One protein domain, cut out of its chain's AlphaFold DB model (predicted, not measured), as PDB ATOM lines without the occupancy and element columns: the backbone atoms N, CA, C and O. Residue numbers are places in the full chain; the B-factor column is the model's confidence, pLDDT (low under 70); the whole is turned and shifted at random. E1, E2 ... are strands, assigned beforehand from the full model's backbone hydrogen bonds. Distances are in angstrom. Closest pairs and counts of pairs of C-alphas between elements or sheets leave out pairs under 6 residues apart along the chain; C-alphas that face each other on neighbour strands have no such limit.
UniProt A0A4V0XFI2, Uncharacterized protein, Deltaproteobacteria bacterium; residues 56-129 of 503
ATOM      1  N   CYS A  56      24.076 -26.010  -0.685       91.75
ATOM      2  CA  CYS A  56      23.042 -26.654  -1.501       91.75
ATOM      3  C   CYS A  56      21.681 -25.938  -1.406       91.75
ATOM      4  O   CYS A  56      20.847 -26.255  -0.546       91.75
ATOM      5  N   ASN A  57      21.448 -24.944  -2.263       89.12
ATOM      6  CA  ASN A  57      20.281 -24.067  -2.185       89.12
ATOM      7  C   ASN A  57      19.773 -23.558  -3.546       89.12
ATOM      8  O   ASN A  57      18.771 -22.828  -3.587       89.12
ATOM      9  N   GLY A  58      20.393 -23.983  -4.648       87.06
ATOM     10  CA  GLY A  58      20.030 -23.597  -6.009       87.06
ATOM     11  C   GLY A  58      20.616 -22.257  -6.440       87.06
ATOM     12  O   GLY A  58      20.060 -21.632  -7.351       87.06
ATOM     13  N   LYS A  59      21.665 -21.767  -5.769       85.56
ATOM     14  CA  LYS A  59      22.335 -20.495  -6.071       85.56
ATOM     15  C   LYS A  59      23.849 -20.668  -6.042       85.56
ATOM     16  O   LYS A  59      24.356 -21.615  -5.474       85.56
ATOM     17  N   ASP A  60      24.512 -19.721  -6.685       86.62
ATOM     18  CA  ASP A  60      25.960 -19.529  -6.667       86.62
ATOM     19  C   ASP A  60      26.265 -18.540  -5.521       86.62
ATOM     20  O   ASP A  60      26.087 -17.324  -5.676       86.62
ATOM     21  N   ASP A  61      26.547 -19.057  -4.320       85.25
ATOM     22  CA  ASP A  61      26.793 -18.266  -3.105       85.25
ATOM     23  C   ASP A  61      28.218 -17.682  -3.057       85.25
ATOM     24  O   ASP A  61      28.456 -16.680  -2.364       85.25
ATOM     25  N   ASN A  62      29.168 -18.286  -3.770       86.12
ATOM     26  CA  ASN A  62      30.577 -17.907  -3.845       86.12
ATOM     27  C   ASN A  62      30.900 -17.057  -5.099       86.12
ATOM     28  O   ASN A  62      31.962 -16.424  -5.149       86.12
ATOM     29  N   LEU A  63      29.950 -16.956  -6.037       86.38
ATOM     30  CA  LEU A  63      29.992 -16.202  -7.294       86.38
ATOM     31  C   LEU A  63      31.073 -16.675  -8.283       86.38
ATOM     32  O   LEU A  63      31.632 -15.857  -9.027       86.38
ATOM     33  N   ASP A  64      31.390 -17.971  -8.302       84.88
ATOM     34  CA  ASP A  64      32.382 -18.567  -9.204       84.88
ATOM     35  C   ASP A  64      31.815 -18.983 -10.574       84.88
ATOM     36  O   ASP A  64      32.577 -19.290 -11.502       84.88
ATOM     37  N   GLY A  65      30.495 -18.881 -10.749       86.44
ATOM     38  CA  GLY A  65      29.784 -19.209 -11.979       86.44
ATOM     39  C   GLY A  65      29.293 -20.655 -12.053       86.44
ATOM     40  O   GLY A  65      28.734 -21.036 -13.090       86.44
ATOM     41  N   THR A  66      29.479 -21.446 -10.998       85.62
ATOM     42  CA  THR A  66      28.852 -22.754 -10.804       85.62
ATOM     43  C   THR A  66      27.802 -22.675  -9.695       85.62
ATOM     44  O   THR A  66      27.880 -21.842  -8.809       85.62
ATOM     45  N   ILE A  67      26.722 -23.447  -9.823       86.31
ATOM     46  CA  ILE A  67      25.658 -23.503  -8.813       86.31
ATOM     47  C   ILE A  67      25.801 -24.844  -8.106       86.31
ATOM     48  O   ILE A  67      25.793 -25.865  -8.800       86.31
ATOM     49  N   ASP A  68      25.847 -24.827  -6.772       85.31
ATOM     50  CA  ASP A  68      25.789 -26.021  -5.923       85.31
ATOM     51  C   ASP A  68      26.836 -27.100  -6.304       85.31
ATOM     52  O   ASP A  68      26.496 -28.268  -6.531       85.31
ATOM     53  N   GLU A  69      28.113 -26.730  -6.433       87.00
ATOM     54  CA  GLU A  69      29.170 -27.657  -6.840       87.00
ATOM     55  C   GLU A  69      29.547 -28.693  -5.761       87.00
ATOM     56  O   GLU A  69      29.131 -28.642  -4.598       87.00
ATOM     57  N   ALA A  70      30.345 -29.690  -6.158       86.50
ATOM     58  CA  ALA A  70      30.771 -30.762  -5.263       86.50
ATOM     59  C   ALA A  70      31.527 -30.202  -4.043       86.50
ATOM     60  O   ALA A  70      32.531 -29.504  -4.178       86.50
ATOM     61  N   GLY A  71      31.064 -30.562  -2.844       85.12
ATOM     62  CA  GLY A  71      31.588 -30.051  -1.576       85.12
ATOM     63  C   GLY A  71      30.840 -28.851  -0.984       85.12
ATOM     64  O   GLY A  71      31.273 -28.354   0.059       85.12
ATOM     65  N   ALA A  72      29.727 -28.409  -1.580       87.69
ATOM     66  CA  ALA A  72      28.853 -27.396  -0.988       87.69
ATOM     67  C   ALA A  72      28.304 -27.828   0.390       87.69
ATOM     68  O   ALA A  72      27.946 -28.978   0.637       87.69
ATOM     69  N   GLY A  73      28.193 -26.889   1.321       87.94
ATOM     70  CA  GLY A  73      27.595 -27.067   2.635       87.94
ATOM     71  C   GLY A  73      26.178 -27.637   2.548       87.94
ATOM     72  O   GLY A  73      25.289 -27.069   1.916       87.94
ATOM     73  N   GLY A  74      25.959 -28.763   3.228       86.50
ATOM     74  CA  GLY A  74      24.705 -29.515   3.141       86.50
ATOM     75  C   GLY A  74      24.680 -30.574   2.036       86.50
ATOM     76  O   GLY A  74      23.619 -31.154   1.822       86.50
ATOM     77  N   CYS A  75      25.811 -30.834   1.372       91.00
ATOM     78  CA  CYS A  75      25.965 -32.002   0.514       91.00
ATOM     79  C   CYS A  75      25.857 -33.305   1.316       91.00
ATOM     80  O   CYS A  75      26.177 -33.361   2.511       91.00
ATOM     81  N   GLU A  76      25.383 -34.344   0.641       92.75
ATOM     82  CA  GLU A  76      25.321 -35.710   1.150       92.75
ATOM     83  C   GLU A  76      26.268 -36.579   0.311       92.75
ATOM     84  O   GLU A  76      26.571 -36.251  -0.841       92.75
ATOM     85  N   ASP A  77      26.789 -37.651   0.910       92.81
ATOM     86  CA  ASP A  77      27.592 -38.623   0.171       92.81
ATOM     87  C   ASP A  77      26.677 -39.324  -0.842       92.81
ATOM     88  O   ASP A  77      25.704 -39.968  -0.449       92.81
ATOM     89  N   ALA A  78      26.998 -39.198  -2.127       91.88
ATOM     90  CA  ALA A  78      26.343 -39.916  -3.214       91.88
ATOM     91  C   ALA A  78      27.400 -40.575  -4.107       91.88
ATOM     92  O   ALA A  78      28.574 -40.193  -4.093       91.88
ATOM     93  N   TRP A  79      26.982 -41.564  -4.886       91.81
ATOM     94  CA  TRP A  79      27.863 -42.351  -5.741       91.81
ATOM     95  C   TRP A  79      27.604 -42.020  -7.199       91.81
ATOM     96  O   TRP A  79      26.450 -41.919  -7.603       91.81
ATOM     97  N   ARG A  80      28.664 -41.785  -7.969       91.44
ATOM     98  CA  ARG A  80      28.562 -41.531  -9.404       91.44
ATOM     99  C   ARG A  80      28.007 -42.776 -10.094       91.44
ATOM    100  O   ARG A  80      28.492 -43.858  -9.824       91.44
ATOM    101  N   ASP A  81      27.011 -42.585 -10.949       90.62
ATOM    102  CA  ASP A  81      26.365 -43.642 -11.731       90.62
ATOM    103  C   ASP A  81      26.645 -43.361 -13.215       90.62
ATOM    104  O   ASP A  81      26.113 -42.403 -13.797       90.62
ATOM    105  N   GLY A  82      27.614 -44.090 -13.771       86.06
ATOM    106  CA  GLY A  82      28.149 -43.851 -15.111       86.06
ATOM    107  C   GLY A  82      27.316 -44.461 -16.236       86.06
ATOM    108  O   GLY A  82      27.236 -43.859 -17.314       86.06
ATOM    109  N   ASP A  83      26.673 -45.593 -15.975       85.62
ATOM    110  CA  ASP A  83      25.924 -46.398 -16.945       85.62
ATOM    111  C   ASP A  83      24.399 -46.354 -16.739       85.62
ATOM    112  O   ASP A  83      23.641 -46.650 -17.668       85.62
ATOM    113  N   GLY A  84      23.930 -45.869 -15.588       85.62
ATOM    114  CA  GLY A  84      22.525 -45.629 -15.285       85.62
ATOM    115  C   GLY A  84      21.790 -46.811 -14.653       85.62
ATOM    116  O   GLY A  84      20.558 -46.866 -14.774       85.62
ATOM    117  N   ASP A  85      22.486 -47.756 -14.019       78.94
ATOM    118  CA  ASP A  85      21.873 -48.949 -13.422       78.94
ATOM    119  C   ASP A  85      21.269 -48.735 -12.018       78.94
ATOM    120  O   ASP A  85      20.478 -49.558 -11.533       78.94
ATOM    121  N   GLY A  86      21.565 -47.595 -11.386       86.56
ATOM    122  CA  GLY A  86      21.090 -47.240 -10.051       86.56
ATOM    123  C   GLY A  86      22.049 -47.566  -8.899       86.56
ATOM    124  O   GLY A  86      21.686 -47.307  -7.743       86.56
ATOM    125  N   TYR A  87      23.235 -48.099  -9.187       85.94
ATOM    126  CA  TYR A  87      24.371 -48.270  -8.285       85.94
ATOM    127  C   TYR A  87      25.521 -47.367  -8.749       85.94
ATOM    128  O   TYR A  87      25.589 -46.965  -9.899       85.94
ATOM    129  N   GLY A  88      26.403 -46.967  -7.835       87.81
ATOM    130  CA  GLY A  88      27.543 -46.136  -8.212       87.81
ATOM    131  C   GLY A  88      28.842 -46.519  -7.526       87.81
ATOM    132  O   GLY A  88      28.834 -47.080  -6.416       87.81
ATOM    133  N   GLY A  89      29.957 -46.171  -8.164       85.62
ATOM    134  CA  GLY A  89      31.293 -46.444  -7.648       85.62
ATOM    135  C   GLY A  89      31.951 -45.284  -6.939       85.62
ATOM    136  O   GLY A  89      32.204 -45.344  -5.728       85.62
ATOM    137  N   ASP A  90      32.233 -44.209  -7.669       87.81
ATOM    138  CA  ASP A  90      32.981 -43.082  -7.117       87.81
ATOM    139  C   ASP A  90      32.111 -42.247  -6.168       87.81
ATOM    140  O   ASP A  90      31.141 -41.604  -6.573       87.81
ATOM    141  N   VAL A  91      32.480 -42.215  -4.883       90.00
ATOM    142  CA  VAL A  91      31.785 -41.398  -3.877       90.00
ATOM    143  C   VAL A  91      32.199 -39.928  -3.970       90.00
ATOM    144  O   VAL A  91      33.386 -39.588  -3.946       90.00
ATOM    145  N   ALA A  92      31.212 -39.036  -4.002       89.94
ATOM    146  CA  ALA A  92      31.407 -37.596  -3.907       89.94
ATOM    147  C   ALA A  92      30.351 -36.959  -2.996       89.94
ATOM    148  O   ALA A  92      29.208 -37.404  -2.933       89.94
ATOM    149  N   CYS A  93      30.729 -35.878  -2.311       92.38
ATOM    150  CA  CYS A  93      29.768 -35.067  -1.566       92.38
ATOM    151  C   CYS A  93      29.096 -34.098  -2.540       92.38
ATOM    152  O   CYS A  93      29.724 -33.134  -2.990       92.38
ATOM    153  N   VAL A  94      27.839 -34.366  -2.881       92.19
ATOM    154  CA  VAL A  94      27.059 -33.583  -3.852       92.19
ATOM    155  C   VAL A  94      25.709 -33.177  -3.266       92.19
ATOM    156  O   VAL A  94      25.247 -33.726  -2.265       92.19
ATOM    157  N   CYS A  95      25.073 -32.168  -3.856       92.12
ATOM    158  CA  CYS A  95      23.752 -31.743  -3.413       92.12
ATOM    159  C   CYS A  95      22.671 -32.772  -3.794       92.12
ATOM    160  O   CYS A  95      22.761 -33.379  -4.865       92.12
ATOM    161  N   PRO A  96      21.626 -32.964  -2.964       88.06
ATOM    162  CA  PRO A  96      20.574 -33.942  -3.239       88.06
ATOM    163  C   PRO A  96      19.939 -33.761  -4.623       88.06
ATOM    164  O   PRO A  96      19.460 -32.676  -4.964       88.06
ATOM    165  N   GLY A  97      19.901 -34.840  -5.407       79.81
ATOM    166  CA  GLY A  97      19.377 -34.825  -6.776       79.81
ATOM    167  C   GLY A  97      20.360 -34.311  -7.835       79.81
ATOM    168  O   GLY A  97      19.927 -33.985  -8.945       79.81
ATOM    169  N   ALA A  98      21.656 -34.231  -7.518       85.94
ATOM    170  CA  ALA A  98      22.703 -34.025  -8.512       85.94
ATOM    171  C   ALA A  98      22.581 -35.063  -9.642       85.94
ATOM    172  O   ALA A  98      22.393 -36.255  -9.411       85.94
ATOM    173  N   THR A  99      22.649 -34.600 -10.890       87.06
ATOM    174  CA  THR A  99      22.519 -35.482 -12.059       87.06
ATOM    175  C   THR A  99      23.762 -36.360 -12.206       87.06
ATOM    176  O   THR A  99      24.873 -35.844 -12.120       87.06
ATOM    177  N   GLY A 100      23.569 -37.658 -12.469       87.62
ATOM    178  CA  GLY A 100      24.659 -38.635 -12.607       87.62
ATOM    179  C   GLY A 100      25.178 -39.192 -11.278       87.62
ATOM    180  O   GLY A 100      26.274 -39.742 -11.249       87.62
ATOM    181  N   PHE A 101      24.423 -39.013 -10.187       90.31
ATOM    182  CA  PHE A 101      24.712 -39.592  -8.878       90.31
ATOM    183  C   PHE A 101      23.477 -40.305  -8.312       90.31
ATOM    184  O   PHE A 101      22.343 -39.870  -8.534       90.31
ATOM    185  N   VAL A 102      23.708 -41.365  -7.543       91.75
ATOM    186  CA  VAL A 102      22.701 -42.189  -6.864       91.75
ATOM    187  C   VAL A 102      22.998 -42.298  -5.370       91.75
ATOM    188  O   VAL A 102      24.122 -42.061  -4.936       91.75
ATOM    189  N   ASP A 103      21.994 -42.684  -4.578       90.81
ATOM    190  CA  ASP A 103      22.101 -42.870  -3.118       90.81
ATOM    191  C   ASP A 103      22.544 -44.298  -2.728       90.81
ATOM    192  O   ASP A 103      22.493 -44.676  -1.552       90.81
ATOM    193  N   VAL A 104      22.913 -45.130  -3.705       86.56
ATOM    194  CA  VAL A 104      23.301 -46.525  -3.483       86.56
ATOM    195  C   VAL A 104      24.672 -46.768  -4.094       86.56
ATOM    196  O   VAL A 104      24.835 -46.735  -5.305       86.56
ATOM    197  N   GLY A 105      25.662 -47.021  -3.245       85.31
ATOM    198  CA  GLY A 105      26.998 -47.393  -3.695       85.31
ATOM    199  C   GLY A 105      27.184 -48.891  -3.885       85.31
ATOM    200  O   GLY A 105      26.321 -49.700  -3.531       85.31
ATOM    201  N   GLY A 106      28.387 -49.253  -4.320       76.38
ATOM    202  CA  GLY A 106      28.837 -50.640  -4.382       76.38
ATOM    203  C   GLY A 106      28.923 -51.196  -5.792       76.38
ATOM    204  O   GLY A 106      28.975 -52.414  -5.920       76.38
ATOM    205  N   ASP A 107      28.943 -50.324  -6.798       81.12
ATOM    206  CA  ASP A 107      29.429 -50.680  -8.117       81.12
ATOM    207  C   ASP A 107      30.922 -50.330  -8.232       81.12
ATOM    208  O   ASP A 107      31.356 -49.234  -7.916       81.12
ATOM    209  N   CYS A 108      31.753 -51.297  -8.582       77.62
ATOM    210  CA  CYS A 108      33.180 -51.118  -8.807       77.62
ATOM    211  C   CYS A 108      33.523 -50.816 -10.276       77.62
ATOM    212  O   CYS A 108      34.706 -50.598 -10.555       77.62
ATOM    213  N   ASN A 109      32.548 -50.817 -11.196       74.50
ATOM    214  CA  ASN A 109      32.753 -50.520 -12.610       74.50
ATOM    215  C   ASN A 109      31.566 -49.759 -13.241       74.50
ATOM    216  O   ASN A 109      30.740 -50.380 -13.896       74.50
ATOM    217  N   ASP A 110      31.610 -48.422 -13.163       78.12
ATOM    218  CA  ASP A 110      30.656 -47.445 -13.741       78.12
ATOM    219  C   ASP A 110      30.470 -47.518 -15.292       78.12
ATOM    220  O   ASP A 110      29.929 -46.587 -15.905       78.12
ATOM    221  N   GLU A 111      31.023 -48.534 -15.963       75.56
ATOM    222  CA  GLU A 111      30.815 -48.831 -17.387       75.56
ATOM    223  C   GLU A 111      29.888 -50.048 -17.608       75.56
ATOM    224  O   GLU A 111      29.487 -50.294 -18.748       75.56
ATOM    225  N   LEU A 112      29.538 -50.797 -16.551       65.75
ATOM    226  CA  LEU A 112      28.728 -52.016 -16.592       65.75
ATOM    227  C   LEU A 112      27.419 -51.833 -15.828       65.75
ATOM    228  O   LEU A 112      27.427 -51.689 -14.615       65.75
ATOM    229  N   ALA A 113      26.289 -52.031 -16.510       70.94
ATOM    230  CA  ALA A 113      24.946 -51.775 -15.981       70.94
ATOM    231  C   ALA A 113      24.451 -52.719 -14.846       70.94
ATOM    232  O   ALA A 113      23.243 -52.957 -14.724       70.94
ATOM    233  N   CYS A 114      25.348 -53.314 -14.054       62.88
ATOM    234  CA  CYS A 114      25.034 -54.104 -12.868       62.88
ATOM    235  C   CYS A 114      26.034 -53.879 -11.719       62.88
ATOM    236  O   CYS A 114      27.243 -53.919 -11.914       62.88
ATOM    237  N   MET A 115      25.529 -53.894 -10.477       65.81
ATOM    238  CA  MET A 115      26.335 -53.853  -9.244       65.81
ATOM    239  C   MET A 115      27.470 -54.900  -9.214       65.81
ATOM    240  O   MET A 115      27.225 -56.104  -9.059       65.81
ATOM    241  N   THR A 116      28.724 -54.444  -9.246       60.88
ATOM    242  CA  THR A 116      29.915 -55.298  -9.110       60.88
ATOM    243  C   THR A 116      30.470 -55.307  -7.671       60.88
ATOM    244  O   THR A 116      30.848 -54.291  -7.103       60.88
ATOM    245  N   THR A 117      30.524 -56.479  -7.029       50.91
ATOM    246  CA  THR A 117      30.645 -56.611  -5.557       50.91
ATOM    247  C   THR A 117      32.057 -56.718  -4.959       50.91
ATOM    248  O   THR A 117      32.163 -56.843  -3.739       50.91
ATOM    249  N   GLU A 118      33.155 -56.588  -5.713       53.16
ATOM    250  CA  GLU A 118      34.512 -56.604  -5.130       53.16
ATOM    251  C   GLU A 118      35.477 -55.618  -5.813       53.16
ATOM    252  O   GLU A 118      35.977 -55.842  -6.909       53.16
ATOM    253  N   CYS A 119      35.801 -54.519  -5.121       48.12
ATOM    254  CA  CYS A 119      36.778 -53.534  -5.588       48.12
ATOM    255  C   CYS A 119      38.197 -54.001  -5.215       48.12
ATOM    256  O   CYS A 119      38.760 -53.602  -4.188       48.12
ATOM    257  N   GLY A 120      38.774 -54.876  -6.037       42.19
ATOM    258  CA  GLY A 120      40.146 -55.362  -5.916       42.19
ATOM    259  C   GLY A 120      40.539 -56.194  -7.134       42.19
ATOM    260  O   GLY A 120      39.762 -57.019  -7.592       42.19
ATOM    261  N   SER A 121      41.737 -55.953  -7.670       41.44
ATOM    262  CA  SER A 121      42.250 -56.608  -8.878       41.44
ATOM    263  C   SER A 121      42.072 -58.131  -8.829       41.44
ATOM    264  O   SER A 121      42.601 -58.757  -7.909       41.44
ATOM    265  N   GLU A 122      41.420 -58.672  -9.866       35.44
ATOM    266  CA  GLU A 122      41.309 -60.095 -10.256       35.44
ATOM    267  C   GLU A 122      40.022 -60.864  -9.873       35.44
ATOM    268  O   GLU A 122      39.973 -62.074 -10.093       35.44
ATOM    269  N   SER A 123      38.947 -60.245  -9.365       37.44
ATOM    270  CA  SER A 123      37.657 -60.953  -9.179       37.44
ATOM    271  C   SER A 123      36.451 -60.003  -9.171       37.44
ATOM    272  O   SER A 123      36.313 -59.214  -8.245       37.44
ATOM    273  N   TYR A 124      35.552 -60.105 -10.159       39.91
ATOM    274  CA  TYR A 124      34.273 -59.382 -10.169       39.91
ATOM    275  C   TYR A 124      33.121 -60.356  -9.893       39.91
ATOM    276  O   TYR A 124      32.862 -61.268 -10.673       39.91
ATOM    277  N   GLY A 125      32.426 -60.186  -8.768       40.34
ATOM    278  CA  GLY A 125      31.126 -60.819  -8.539       40.34
ATOM    279  C   GLY A 125      30.015 -59.862  -8.959       40.34
ATOM    280  O   GLY A 125      29.889 -58.803  -8.352       40.34
ATOM    281  N   VAL A 126      29.204 -60.196  -9.960       41.44
ATOM    282  CA  VAL A 126      28.124 -59.320 -10.456       41.44
ATOM    283  C   VAL A 126      26.801 -59.666  -9.764       41.44
ATOM    284  O   VAL A 126      26.446 -60.837  -9.636       41.44
ATOM    285  N   THR A 127      26.062 -58.662  -9.286       39.66
ATOM    286  CA  THR A 127      24.723 -58.826  -8.696       39.66
ATOM    287  C   THR A 127      23.708 -57.942  -9.421       39.66
ATOM    288  O   THR A 127      23.468 -56.808  -9.027       39.66
ATOM    289  N   CYS A 128      23.038 -58.479 -10.442       36.97
ATOM    290  CA  CYS A 128      21.887 -57.816 -11.062       36.97
ATOM    291  C   CYS A 128      20.592 -58.159 -10.278       36.97
ATOM    292  O   CYS A 128      20.417 -59.268  -9.774       36.97
ATOM    293  N   GLY A 129      19.681 -57.195 -10.116       34.22
ATOM    294  CA  GLY A 129      18.607 -57.185  -9.107       34.22
ATOM    295  C   GLY A 129      17.736 -58.446  -8.853       34.22
ATOM    296  O   GLY A 129      17.315 -59.186  -9.731       34.22
TER     297      GLY A 129
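What this domain is: This is residues 56 to 129 of the 503 residues of an uncharacterized protein of Deltaproteobacteria bacterium (UniProt A0A4V0XFI2). The model shows little regular structure: a loosely looped chain strung out lengthwise, with one small hairpin of strands, E1 and E2, near its middle. Loops of residues 56 to 75 make one end, and a narrow turned-back loop, residues 115 to 127, lies at the other. The printed part has 74 residues, no named helix and two antiparallel strands, E1 then E2; it is all strand, with only 9 residues in named elements. It is loose, with a radius of gyration of the C-alphas of 14.4 A and spans of 45 by 22 by 18 A.

Where its parts are: After residues 56 to 75, E1 runs from residue 76, C-alpha at (25.321, -35.710, 1.150), to 80, 12.5 A. E2, residues 91 to 94, ends at C-alpha (27.059, -33.583, -3.852).

How they stand to each other: The hairpin of E1 and E2 is antiparallel at 127 degrees; N 78 and O 92 are 3.0 A apart, within hydrogen-bond range. Residues 79 to 80 of E1 also pair antiparallel with residues 101 to 102.

The domain as a whole: The C-alphas farthest apart, Leu 63 and Ser 123, are 45.4 A apart. The printed part has no cut. Residues 112 and 114 to 129 have pLDDT under 70.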